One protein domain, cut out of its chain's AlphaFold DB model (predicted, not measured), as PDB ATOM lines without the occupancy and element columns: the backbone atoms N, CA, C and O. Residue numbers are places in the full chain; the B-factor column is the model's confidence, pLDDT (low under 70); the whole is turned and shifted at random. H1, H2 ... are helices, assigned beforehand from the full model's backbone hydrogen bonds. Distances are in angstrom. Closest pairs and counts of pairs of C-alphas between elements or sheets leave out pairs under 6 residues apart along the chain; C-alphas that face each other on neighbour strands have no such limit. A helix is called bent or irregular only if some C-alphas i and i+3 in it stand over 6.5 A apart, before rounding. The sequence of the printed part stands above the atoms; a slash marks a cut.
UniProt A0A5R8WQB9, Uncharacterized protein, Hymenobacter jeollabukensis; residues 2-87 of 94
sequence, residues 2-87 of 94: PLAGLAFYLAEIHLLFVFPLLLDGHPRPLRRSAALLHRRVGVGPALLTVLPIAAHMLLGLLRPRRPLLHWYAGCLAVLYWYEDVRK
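Overview. This is residues 2 to 87 of the 94 residues of an uncharacterized protein of Hymenobacter jeollabukensis (UniProt A0A5R8WQB9). A long helical hairpin, H4 and H5, is crossed on one side by H1 over H4 and the short H2 near H5, while H3 packs across the hairpin's end away from its turn. The printed part has 86 residues, with five named helices in the order H1 to H5 and no named strand, and is all helix. It is compact, with a radius of gyration of the C-alphas of 13.5 A and spans of 39 by 30 by 18 A.

Along the chain. H1, residues 2 to 15, begins at C-alpha 2 (165.551, 173.339, 121.801) and is 20.3 A long. H2 is residues 18 to 23, 8.7 A; H3 is residues 29 to 41, 16.9 A. H4, residues 43 to 61, is 26.7 A long. H5, residues 67 to 86, is 29.6 A long and ends at C-alpha 86 (142.363, 190.707, 134.063); it is only just irregular, C-alphas 67 and 70 being 6.53 A apart.

Arrangement. H1 touches H4 with residues 9 to 13 alone, about perpendicular at 76 degrees; their closest C-alphas, of Ile 13 and Ala 46, are 6.7 A apart. H1 and H5 are apart. H2 touches H3 at a steep tilt of 66 degrees, opposite ways, closest at the C-alphas of Val 18 and Pro 29, 5.2 A. H4 and H5 touch as a hairpin, opposite ways at a shallow tilt of 21 degrees, closest at the C-alphas of Leu 61 and Pro 67, 4.4 A. Every O i to N i+4 pair is within hydrogen-bond range in H2 and H3, against 8 of 10 in H1, 13 of 15 in H4 and 15 of 16 in H5.

Size, cuts and confidence. The C-alphas of Arg 39 and Arg 65 are farthest apart, 40.3 A. The printed part has no cut, and its four links are tight. Residue 64 alone has a pLDDT under 70.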
ATOM      1  N   PRO A   2     165.907 172.080 121.118       71.31
ATOM      2  CA  PRO A   2     165.551 173.339 121.801       71.31
ATOM      3  C   PRO A   2     164.459 174.151 121.081       71.31
ATOM      4  O   PRO A   2     163.609 174.750 121.732       71.31
ATOM      5  N   LEU A   3     164.416 174.101 119.743       77.06
ATOM      6  CA  LEU A   3     163.384 174.787 118.953       77.06
ATOM      7  C   LEU A   3     161.964 174.273 119.232       77.06
ATOM      8  O   LEU A   3     161.026 175.060 119.250       77.06
ATOM      9  N   ALA A   4     161.809 172.965 119.458       81.62
ATOM     10  CA  ALA A   4     160.509 172.362 119.739       81.62
ATOM     11  C   ALA A   4     159.974 172.808 121.106       81.62
ATOM     12  O   ALA A   4     158.801 173.145 121.219       81.62
ATOM     13  N   GLY A   5     160.845 172.885 122.121       79.19
ATOM     14  CA  GLY A   5     160.487 173.435 123.430       79.19
ATOM     15  C   GLY A   5     160.102 174.912 123.345       79.19
ATOM     16  O   GLY A   5     159.088 175.313 123.904       79.19
ATOM     17  N   LEU A   6     160.853 175.713 122.584       80.88
ATOM     18  CA  LEU A   6     160.522 177.124 122.384       80.88
ATOM     19  C   LEU A   6     159.177 177.303 121.665       80.88
ATOM     20  O   LEU A   6     158.354 178.101 122.100       80.88
ATOM     21  N   ALA A   7     158.932 176.538 120.597       83.69
ATOM     22  CA  ALA A   7     157.663 176.558 119.873       83.69
ATOM     23  C   ALA A   7     156.488 176.105 120.755       83.69
ATOM     24  O   ALA A   7     155.413 176.699 120.694       83.69
ATOM     25  N   PHE A   8     156.706 175.101 121.609       85.62
ATOM     26  CA  PHE A   8     155.723 174.650 122.587       85.62
ATOM     27  C   PHE A   8     155.364 175.766 123.572       85.62
ATOM     28  O   PHE A   8     154.191 176.107 123.678       85.62
ATOM     29  N   TYR A   9     156.351 176.405 124.208       83.19
ATOM     30  CA  TYR A   9     156.088 177.502 125.146       83.19
ATOM     31  C   TYR A   9     155.460 178.718 124.462       83.19
ATOM     32  O   TYR A   9     154.584 179.362 125.031       83.19
ATOM     33  N   LEU A  10     155.846 179.010 123.218       83.88
ATOM     34  CA  LEU A  10     155.195 180.045 122.417       83.88
ATOM     35  C   LEU A  10     153.728 179.717 122.141       83.88
ATOM     36  O   LEU A  10     152.909 180.626 122.158       83.88
ATOM     37  N   ALA A  11     153.359 178.461 121.906       85.94
ATOM     38  CA  ALA A  11     151.954 178.082 121.775       85.94
ATOM     39  C   ALA A  11     151.229 178.118 123.136       85.94
ATOM     40  O   ALA A  11     150.114 178.634 123.236       85.94
ATOM     41  N   GLU A  12     151.882 177.629 124.189       87.19
ATOM     42  CA  GLU A  12     151.333 177.495 125.540       87.19
ATOM     43  C   GLU A  12     150.932 178.841 126.145       87.19
ATOM     44  O   GLU A  12     149.819 178.969 126.656       87.19
ATOM     45  N   ILE A  13     151.759 179.884 126.011       87.06
ATOM     46  CA  ILE A  13     151.434 181.218 126.546       87.06
ATOM     47  C   ILE A  13     150.122 181.790 125.982       87.06
ATOM     48  O   ILE A  13     149.414 182.505 126.688       87.06
ATOM     49  N   HIS A  14     149.749 181.464 124.737       86.62
ATOM     50  CA  HIS A  14     148.491 181.929 124.134       86.62
ATOM     51  C   HIS A  14     147.279 181.165 124.671       86.62
ATOM     52  O   HIS A  14     146.161 181.687 124.655       86.62
ATOM     53  N   LEU A  15     147.492 179.942 125.157       87.06
ATOM     54  CA  LEU A  15     146.464 179.057 125.700       87.06
ATOM     55  C   LEU A  15     146.356 179.135 127.227       87.06
ATOM     56  O   LEU A  15     145.367 178.678 127.796       87.06
ATOM     57  N   LEU A  16     147.330 179.758 127.882       85.44
ATOM     58  CA  LEU A  16     147.480 179.777 129.331       85.44
ATOM     59  C   LEU A  16     146.234 180.280 130.079       85.44
ATOM     60  O   LEU A  16     145.859 179.732 131.113       85.44
ATOM     61  N   PHE A  17     145.548 181.290 129.535       86.62
ATOM     62  CA  PHE A  17     144.356 181.878 130.151       86.62
ATOM     63  C   PHE A  17     143.037 181.295 129.634       86.62
ATOM     64  O   PHE A  17     141.966 181.738 130.040       86.62
ATOM     65  N   VAL A  18     143.076 180.296 128.751       87.94
ATOM     66  CA  VAL A  18     141.865 179.686 128.179       87.94
ATOM     67  C   VAL A  18     141.054 178.980 129.253       87.94
ATOM     68  O   VAL A  18     139.837 179.135 129.288       87.94
ATOM     69  N   PHE A  19     141.722 178.249 130.145       86.44
ATOM     70  CA  PHE A  19     141.075 177.549 131.250       86.44
ATOM     71  C   PHE A  19     140.330 178.496 132.211       86.44
ATOM     72  O   PHE A  19     139.126 178.312 132.380       86.44
ATOM     73  N   PRO A  20     140.953 179.544 132.787       86.19
ATOM     74  CA  PRO A  20     140.212 180.487 133.625       86.19
ATOM     75  C   PRO A  20     139.112 181.234 132.856       86.19
ATOM     76  O   PRO A  20     138.026 181.433 133.388       86.19
ATOM     77  N   LEU A  21     139.326 181.573 131.579       86.75
ATOM     78  CA  LEU A  21     138.286 182.197 130.750       86.75
ATOM     79  C   LEU A  21     137.088 181.277 130.470       86.75
ATOM     80  O   LEU A  21     135.978 181.774 130.274       86.75
ATOM     81  N   LEU A  22     137.310 179.961 130.413       87.25
ATOM     82  CA  LEU A  22     136.247 178.960 130.321       87.25
ATOM     83  C   LEU A  22     135.454 178.883 131.627       87.25
ATOM     84  O   LEU A  22     134.229 178.831 131.571       87.25
ATOM     85  N   LEU A  23     136.134 178.925 132.778       86.06
ATOM     86  CA  LEU A  23     135.478 178.976 134.090       86.06
ATOM     87  C   LEU A  23     134.626 180.242 134.252       86.06
ATOM     88  O   LEU A  23     133.521 180.168 134.782       86.06
ATOM     89  N   ASP A  24     135.088 181.371 133.714       85.62
ATOM     90  CA  ASP A  24     134.336 182.633 133.663       85.62
ATOM     91  C   ASP A  24     133.196 182.635 132.617       85.62
ATOM     92  O   ASP A  24     132.502 183.641 132.452       85.62
ATOM     93  N   GLY A  25     132.993 181.542 131.871       85.75
ATOM     94  CA  GLY A  25     131.913 181.415 130.887       85.75
ATOM     95  C   GLY A  25     132.074 182.305 129.649       85.75
ATOM     96  O   GLY A  25     131.096 182.607 128.962       85.75
ATOM     97  N   HIS A  26     133.292 182.764 129.336       87.06
ATOM     98  CA  HIS A  26     133.500 183.704 128.238       87.06
ATOM     99  C   HIS A  26     133.245 183.025 126.873       87.06
ATOM    100  O   HIS A  26     133.863 182.008 126.565       87.06
ATOM    101  N   PRO A  27     132.464 183.626 125.953       81.69
ATOM    102  CA  PRO A  27     132.031 182.971 124.705       81.69
ATOM    103  C   PRO A  27     133.137 182.698 123.665       81.69
ATOM    104  O   PRO A  27     132.885 182.072 122.640       81.69
ATOM    105  N   ARG A  28     134.358 183.218 123.859       85.12
ATOM    106  CA  ARG A  28     135.486 183.129 122.903       85.12
ATOM    107  C   ARG A  28     136.832 183.084 123.648       85.12
ATOM    108  O   ARG A  28     137.631 184.018 123.516       85.12
ATOM    109  N   PRO A  29     137.094 182.029 124.439       84.31
ATOM    110  CA  PRO A  29     138.198 181.999 125.399       84.31
ATOM    111  C   PRO A  29     139.574 182.000 124.718       84.31
ATOM    112  O   PRO A  29     140.466 182.714 125.159       84.31
ATOM    113  N   LEU A  30     139.727 181.324 123.572       85.06
ATOM    114  CA  LEU A  30     140.979 181.298 122.800       85.06
ATOM    115  C   LEU A  30     141.413 182.694 122.332       85.06
ATOM    116  O   LEU A  30     142.516 183.154 122.623       85.06
ATOM    117  N   ARG A  31     140.515 183.412 121.643       85.31
ATOM    118  CA  ARG A  31     140.807 184.765 121.137       85.31
ATOM    119  C   ARG A  31     141.031 185.750 122.279       85.31
ATOM    120  O   ARG A  31     141.864 186.641 122.153       85.31
ATOM    121  N   ARG A  32     140.285 185.610 123.380       87.00
ATOM    122  CA  ARG A  32     140.413 186.498 124.537       87.00
ATOM    123  C   ARG A  32     141.706 186.247 125.312       87.00
ATOM    124  O   ARG A  32     142.329 187.223 125.706       87.00
ATOM    125  N   SER A  33     142.132 184.992 125.446       87.00
ATOM    126  CA  SER A  33     143.416 184.611 126.045       87.00
ATOM    127  C   SER A  33     144.582 185.245 125.286       87.00
ATOM    128  O   SER A  33     145.344 186.019 125.863       87.00
ATOM    129  N   ALA A  34     144.642 185.045 123.964       85.75
ATOM    130  CA  ALA A  34     145.665 185.668 123.124       85.75
ATOM    131  C   ALA A  34     145.600 187.207 123.177       85.75
ATOM    132  O   ALA A  34     146.625 187.876 123.276       85.75
ATOM    133  N   ALA A  35     144.400 187.796 123.165       86.69
ATOM    134  CA  ALA A  35     144.249 189.246 123.263       86.69
ATOM    135  C   ALA A  35     144.721 189.805 124.617       86.69
ATOM    136  O   ALA A  35     145.331 190.871 124.633       86.69
ATOM    137  N   LEU A  36     144.453 189.118 125.732       84.25
ATOM    138  CA  LEU A  36     144.956 189.500 127.056       84.25
ATOM    139  C   LEU A  36     146.481 189.429 127.084       84.25
ATOM    140  O   LEU A  36     147.120 190.407 127.465       84.25
ATOM    141  N   LEU A  37     147.051 188.333 126.581       87.00
ATOM    142  CA  LEU A  37     148.493 188.151 126.480       87.00
ATOM    143  C   LEU A  37     149.150 189.294 125.694       87.00
ATOM    144  O   LEU A  37     150.028 189.974 126.213       87.00
ATOM    145  N   HIS A  38     148.693 189.559 124.467       85.50
ATOM    146  CA  HIS A  38     149.302 190.579 123.612       85.50
ATOM    147  C   HIS A  38     149.068 192.010 124.105       85.50
ATOM    148  O   HIS A  38     149.945 192.849 123.933       85.50
ATOM    149  N   ARG A  39     147.899 192.313 124.686       84.00
ATOM    150  CA  ARG A  39     147.538 193.695 125.052       84.00
ATOM    151  C   ARG A  39     147.987 194.110 126.448       84.00
ATOM    152  O   ARG A  39     148.179 195.299 126.664       84.00
ATOM    153  N   ARG A  40     148.068 193.178 127.402       83.38
ATOM    154  CA  ARG A  40     148.354 193.493 128.814       83.38
ATOM    155  C   ARG A  40     149.767 193.117 129.244       83.38
ATOM    156  O   ARG A  40     150.290 193.758 130.143       83.38
ATOM    157  N   VAL A  41     150.361 192.092 128.633       84.44
ATOM    158  CA  VAL A  41     151.623 191.504 129.110       84.44
ATOM    159  C   VAL A  41     152.734 191.628 128.068       84.44
ATOM    160  O   VAL A  41     153.832 192.080 128.374       84.44
ATOM    161  N   GLY A  42     152.454 191.226 126.830       84.75
ATOM    162  CA  GLY A  42     153.463 190.992 125.803       84.75
ATOM    163  C   GLY A  42     154.061 189.580 125.874       84.75
ATOM    164  O   GLY A  42     154.126 188.949 126.927       84.75
ATOM    165  N   VAL A  43     154.514 189.075 124.726       83.81
ATOM    166  CA  VAL A  43     155.010 187.692 124.567       83.81
ATOM    167  C   VAL A  43     156.290 187.436 125.372       83.81
ATOM    168  O   VAL A  43     156.410 186.400 126.017       83.81
ATOM    169  N   GLY A  44     157.233 188.383 125.368       86.06
ATOM    170  CA  GLY A  44     158.503 188.255 126.092       86.06
ATOM    171  C   GLY A  44     158.319 188.146 127.612       86.06
ATOM    172  O   GLY A  44     158.733 187.140 128.189       86.06
ATOM    173  N   PRO A  45     157.655 189.123 128.264       85.81
ATOM    174  CA  PRO A  45     157.376 189.054 129.698       85.81
ATOM    175  C   PRO A  45     156.547 187.825 130.077       85.81
ATOM    176  O   PRO A  45     156.816 187.203 131.098       85.81
ATOM    177  N   ALA A  46     155.598 187.413 129.229       87.44
ATOM    178  CA  ALA A  46     154.833 186.195 129.468       87.44
ATOM    179  C   ALA A  46     155.709 184.938 129.503       87.44
ATOM    180  O   ALA A  46     155.554 184.115 130.402       87.44
ATOM    181  N   LEU A  47     156.651 184.800 128.565       86.19
ATOM    182  CA  LEU A  47     157.603 183.688 128.574       86.19
ATOM    183  C   LEU A  47     158.460 183.706 129.841       86.19
ATOM    184  O   LEU A  47     158.606 182.668 130.476       86.19
ATOM    185  N   LEU A  48     158.973 184.875 130.242       87.81
ATOM    186  CA  LEU A  48     159.785 185.014 131.456       87.81
ATOM    187  C   LEU A  48     159.017 184.668 132.739       87.81
ATOM    188  O   LEU A  48     159.635 184.213 133.697       87.81
ATOM    189  N   THR A  49     157.692 184.832 132.754       87.69
ATOM    190  CA  THR A  49     156.831 184.440 133.881       87.69
ATOM    191  C   THR A  49     156.453 182.958 133.844       87.69
ATOM    192  O   THR A  49     156.444 182.297 134.878       87.69
ATOM    193  N   VAL A  50     156.159 182.400 132.668       87.00
ATOM    194  CA  VAL A  50     155.693 181.007 132.537       87.00
ATOM    195  C   VAL A  50     156.833 180.004 132.688       87.00
ATOM    196  O   VAL A  50     156.647 178.972 133.331       87.00
ATOM    197  N   LEU A  51     158.025 180.310 132.171       87.31
ATOM    198  CA  LEU A  51     159.190 179.425 132.265       87.31
ATOM    199  C   LEU A  51     159.536 179.011 133.712       87.31
ATOM    200  O   LEU A  51     159.696 177.811 133.950       87.31
ATOM    201  N   PRO A  52     159.627 179.926 134.701       88.31
ATOM    202  CA  PRO A  52     159.896 179.543 136.085       88.31
ATOM    203  C   PRO A  52     158.734 178.777 136.730       88.31
ATOM    204  O   PRO A  52     158.989 177.876 137.528       88.31
ATOM    205  N   ILE A  53     157.476 179.071 136.372       88.44
ATOM    206  CA  ILE A  53     156.311 178.310 136.856       88.44
ATOM    207  C   ILE A  53     156.391 176.866 136.352       88.44
ATOM    208  O   ILE A  53     156.312 175.926 137.144       88.44
ATOM    209  N   ALA A  54     156.619 176.678 135.053       86.62
ATOM    210  CA  ALA A  54     156.735 175.356 134.455       86.62
ATOM    211  C   ALA A  54     157.949 174.588 135.002       86.62
ATOM    212  O   ALA A  54     157.833 173.410 135.346       86.62
ATOM    213  N   ALA A  55     159.092 175.259 135.188       88.69
ATOM    214  CA  ALA A  55     160.254 174.670 135.849       88.69
ATOM    215  C   ALA A  55     159.919 174.213 137.279       88.69
ATOM    216  O   ALA A  55     160.270 173.098 137.663       88.69
ATOM    217  N   HIS A  56     159.192 175.021 138.057       87.94
ATOM    218  CA  HIS A  56     158.762 174.662 139.409       87.94
ATOM    219  C   HIS A  56     157.848 173.424 139.424       87.94
ATOM    220  O   HIS A  56     158.038 172.521 140.241       87.94
ATOM    221  N   MET A  57     156.896 173.345 138.490       86.62
ATOM    222  CA  MET A  57     155.996 172.196 138.344       86.62
ATOM    223  C   MET A  57     156.758 170.917 137.962       86.62
ATOM    224  O   MET A  57     156.515 169.857 138.545       86.62
ATOM    225  N   LEU A  58     157.713 171.012 137.029       87.00
ATOM    226  CA  LEU A  58     158.538 169.887 136.573       87.00
ATOM    227  C   LEU A  58     159.506 169.393 137.655       87.00
ATOM    228  O   LEU A  58     159.603 168.190 137.891       87.00
ATOM    229  N   LEU A  59     160.179 170.305 138.364       85.62
ATOM    230  CA  LEU A  59     161.064 169.957 139.484       85.62
ATOM    231  C   LEU A  59     160.293 169.306 140.638       85.62
ATOM    232  O   LEU A  59     160.811 168.418 141.315       85.62
ATOM    233  N   GLY A  60     159.042 169.716 140.851       81.12
ATOM    234  CA  GLY A  60     158.152 169.090 141.820       81.12
ATOM    235  C   GLY A  60     157.822 167.634 141.498       81.12
ATOM    236  O   GLY A  60     157.717 166.826 142.419       81.12
ATOM    237  N   LEU A  61     157.734 167.275 140.213       81.12
ATOM    238  CA  LEU A  61     157.473 165.905 139.762       81.12
ATOM    239  C   LEU A  61     158.593 164.928 140.144       81.12
ATOM    240  O   LEU A  61     158.332 163.753 140.387       81.12
ATOM    241  N   LEU A  62     159.827 165.425 140.266       82.88
ATOM    242  CA  LEU A  62     160.987 164.641 140.698       82.88
ATOM    243  C   LEU A  62     160.961 164.314 142.204       82.88
ATOM    244  O   LEU A  62     161.795 163.544 142.678       82.88
ATOM    245  N   ARG A  63     160.021 164.881 142.980       80.19
ATOM    246  CA  ARG A  63     159.861 164.592 144.414       80.19
ATOM    247  C   ARG A  63     158.838 163.464 144.625       80.19
ATOM    248  O   ARG A  63     157.635 163.706 144.518       80.19
ATOM    249  N   PRO A  64     159.264 162.261 145.053       69.75
ATOM    250  CA  PRO A  64     158.411 161.068 145.068       69.75
ATOM    251  C   PRO A  64     157.284 161.099 146.110       69.75
ATOM    252  O   PRO A  64     156.314 160.362 145.991       69.75
ATOM    253  N   ARG A  65     157.378 161.943 147.146       74.81
ATOM    254  CA  ARG A  65     156.398 161.945 148.246       74.81
ATOM    255  C   ARG A  65     155.117 162.730 147.950       74.81
ATOM    256  O   ARG A  65     154.074 162.361 148.477       74.81
ATOM    257  N   ARG A  66     155.190 163.825 147.179       77.69
ATOM    258  CA  ARG A  66     154.049 164.715 146.853       77.69
ATOM    259  C   ARG A  66     154.261 165.441 145.509       77.69
ATOM    260  O   ARG A  66     154.341 166.673 145.494       77.69
ATOM    261  N   PRO A  67     154.361 164.711 144.385       73.50
ATOM    262  CA  PRO A  67     154.690 165.308 143.087       73.50
ATOM    263  C   PRO A  67     153.636 166.324 142.622       73.50
ATOM    264  O   PRO A  67     153.969 167.365 142.062       73.50
ATOM    265  N   LEU A  68     152.364 166.073 142.946       84.19
ATOM    266  CA  LEU A  68     151.238 166.905 142.518       84.19
ATOM    267  C   LEU A  68     151.140 168.253 143.245       84.19
ATOM    268  O   LEU A  68     150.533 169.176 142.717       84.19
ATOM    269  N   LEU A  69     151.748 168.409 144.427       86.25
ATOM    270  CA  LEU A  69     151.605 169.635 145.224       86.25
ATOM    271  C   LEU A  69     152.163 170.869 144.493       86.25
ATOM    272  O   LEU A  69     151.524 171.915 144.459       86.25
ATOM    273  N   HIS A  70     153.331 170.727 143.868       83.44
ATOM    274  CA  HIS A  70     153.971 171.795 143.092       83.44
ATOM    275  C   HIS A  70     153.228 172.051 141.778       83.44
ATOM    276  O   HIS A  70     153.204 173.174 141.284       83.44
ATOM    277  N   TRP A  71     152.588 171.012 141.241       84.88
ATOM    278  CA  TRP A  71     151.706 171.116 140.086       84.88
ATOM    279  C   TRP A  71     150.475 171.964 140.409       84.88
ATOM    280  O   TRP A  71     150.209 172.940 139.715       84.88
ATOM    281  N   TYR A  72     149.787 171.673 141.519       88.38
ATOM    282  CA  TYR A  72     148.663 172.486 141.989       88.38
ATOM    283  C   TYR A  72     149.085 173.921 142.313       88.38
ATOM    284  O   TYR A  72     148.367 174.854 141.961       88.38
ATOM    285  N   ALA A  73     150.259 174.113 142.922       89.12
ATOM    286  CA  ALA A  73     150.807 175.441 143.178       89.12
ATOM    287  C   ALA A  73     151.071 176.219 141.878       89.12
ATOM    288  O   ALA A  73     150.739 177.399 141.799       89.12
ATOM    289  N   GLY A  74     151.609 175.563 140.845       88.62
ATOM    290  CA  GLY A  74     151.817 176.171 139.533       88.62
ATOM    291  C   GLY A  74     150.506 176.547 138.841       88.62
ATOM    292  O   GLY A  74     150.360 177.677 138.379       88.62
ATOM    293  N   CYS A  75     149.509 175.657 138.857       87.12
ATOM    294  CA  CYS A  75     148.168 175.971 138.359       87.12
ATOM    295  C   CYS A  75     147.552 177.167 139.104       87.12
ATOM    296  O   CYS A  75     146.994 178.065 138.476       87.12
ATOM    297  N   LEU A  76     147.690 177.217 140.433       89.81
ATOM    298  CA  LEU A  76     147.203 178.331 141.245       89.81
ATOM    299  C   LEU A  76     147.935 179.642 140.928       89.81
ATOM    300  O   LEU A  76     147.296 180.686 140.838       89.81
ATOM    301  N   ALA A  77     149.251 179.595 140.706       90.94
ATOM    302  CA  ALA A  77     150.037 180.758 140.304       90.94
ATOM    303  C   ALA A  77     149.554 181.333 138.962       90.94
ATOM    304  O   ALA A  77     149.414 182.547 138.833       90.94
ATOM    305  N   VAL A  78     149.224 180.474 137.990       88.81
ATOM    306  CA  VAL A  78     148.642 180.897 136.704       88.81
ATOM    307  C   VAL A  78     147.273 181.553 136.892       88.81
ATOM    308  O   VAL A  78     147.007 182.582 136.274       88.81
ATOM    309  N   LEU A  79     146.410 181.008 137.757       89.75
ATOM    310  CA  LEU A  79     145.105 181.608 138.067       89.75
ATOM    311  C   LEU A  79     145.244 182.968 138.763       89.75
ATOM    312  O   LEU A  79     144.534 183.913 138.424       89.75
ATOM    313  N   TYR A  80     146.177 183.085 139.708       90.00
ATOM    314  CA  TYR A  80     146.459 184.350 140.381       90.00
ATOM    315  C   TYR A  80     146.982 185.395 139.390       90.00
ATOM    316  O   TYR A  80     146.536 186.541 139.387       90.00
ATOM    317  N   TRP A  81     147.878 184.978 138.495       89.44
ATOM    318  CA  TRP A  81     148.390 185.843 137.442       89.44
ATOM    319  C   TRP A  81     147.306 186.261 136.442       89.44
ATOM    320  O   TRP A  81     147.251 187.421 136.046       89.44
ATOM    321  N   TYR A  82     146.396 185.356 136.074       88.50
ATOM    322  CA  TYR A  82     145.226 185.693 135.265       88.50
ATOM    323  C   TYR A  82     144.379 186.790 135.915       88.50
ATOM    324  O   TYR A  82     144.009 187.752 135.245       88.50
ATOM    325  N   GLU A  83     144.086 186.661 137.210       88.75
ATOM    326  CA  GLU A  83     143.304 187.648 137.957       88.75
ATOM    327  C   GLU A  83     143.989 189.020 138.000       88.75
ATOM    328  O   GLU A  83     143.314 190.039 137.834       88.75
ATOM    329  N   ASP A  84     145.312 189.050 138.162       88.12
ATOM    330  CA  ASP A  84     146.119 190.274 138.109       88.12
ATOM    331  C   ASP A  84     146.085 190.927 136.717       88.12
ATOM    332  O   ASP A  84     145.821 192.117 136.587       88.12
ATOM    333  N   VAL A  85     146.242 190.138 135.649       85.62
ATOM    334  CA  VAL A  85     146.210 190.623 134.255       85.62
ATOM    335  C   VAL A  85     144.808 191.072 133.824       85.62
ATOM    336  O   VAL A  85     144.647 191.982 132.996       85.62
ATOM    337  N   ARG A  86     143.770 190.409 134.340       83.06
ATOM    338  CA  ARG A  86     142.363 190.707 134.063       83.06
ATOM    339  C   ARG A  86     141.927 191.993 134.750       83.06
ATOM    340  O   ARG A  86     141.222 192.792 134.123       83.06
ATOM    341  N   LYS A  87     142.296 192.182 136.020       80.94
ATOM    342  CA  LYS A  87     141.987 193.410 136.751       80.94
ATOM    343  C   LYS A  87     142.825 194.528 136.134       80.94
ATOM    344  O   LYS A  87     144.041 194.411 136.054       80.94
TER     345      LYS A  87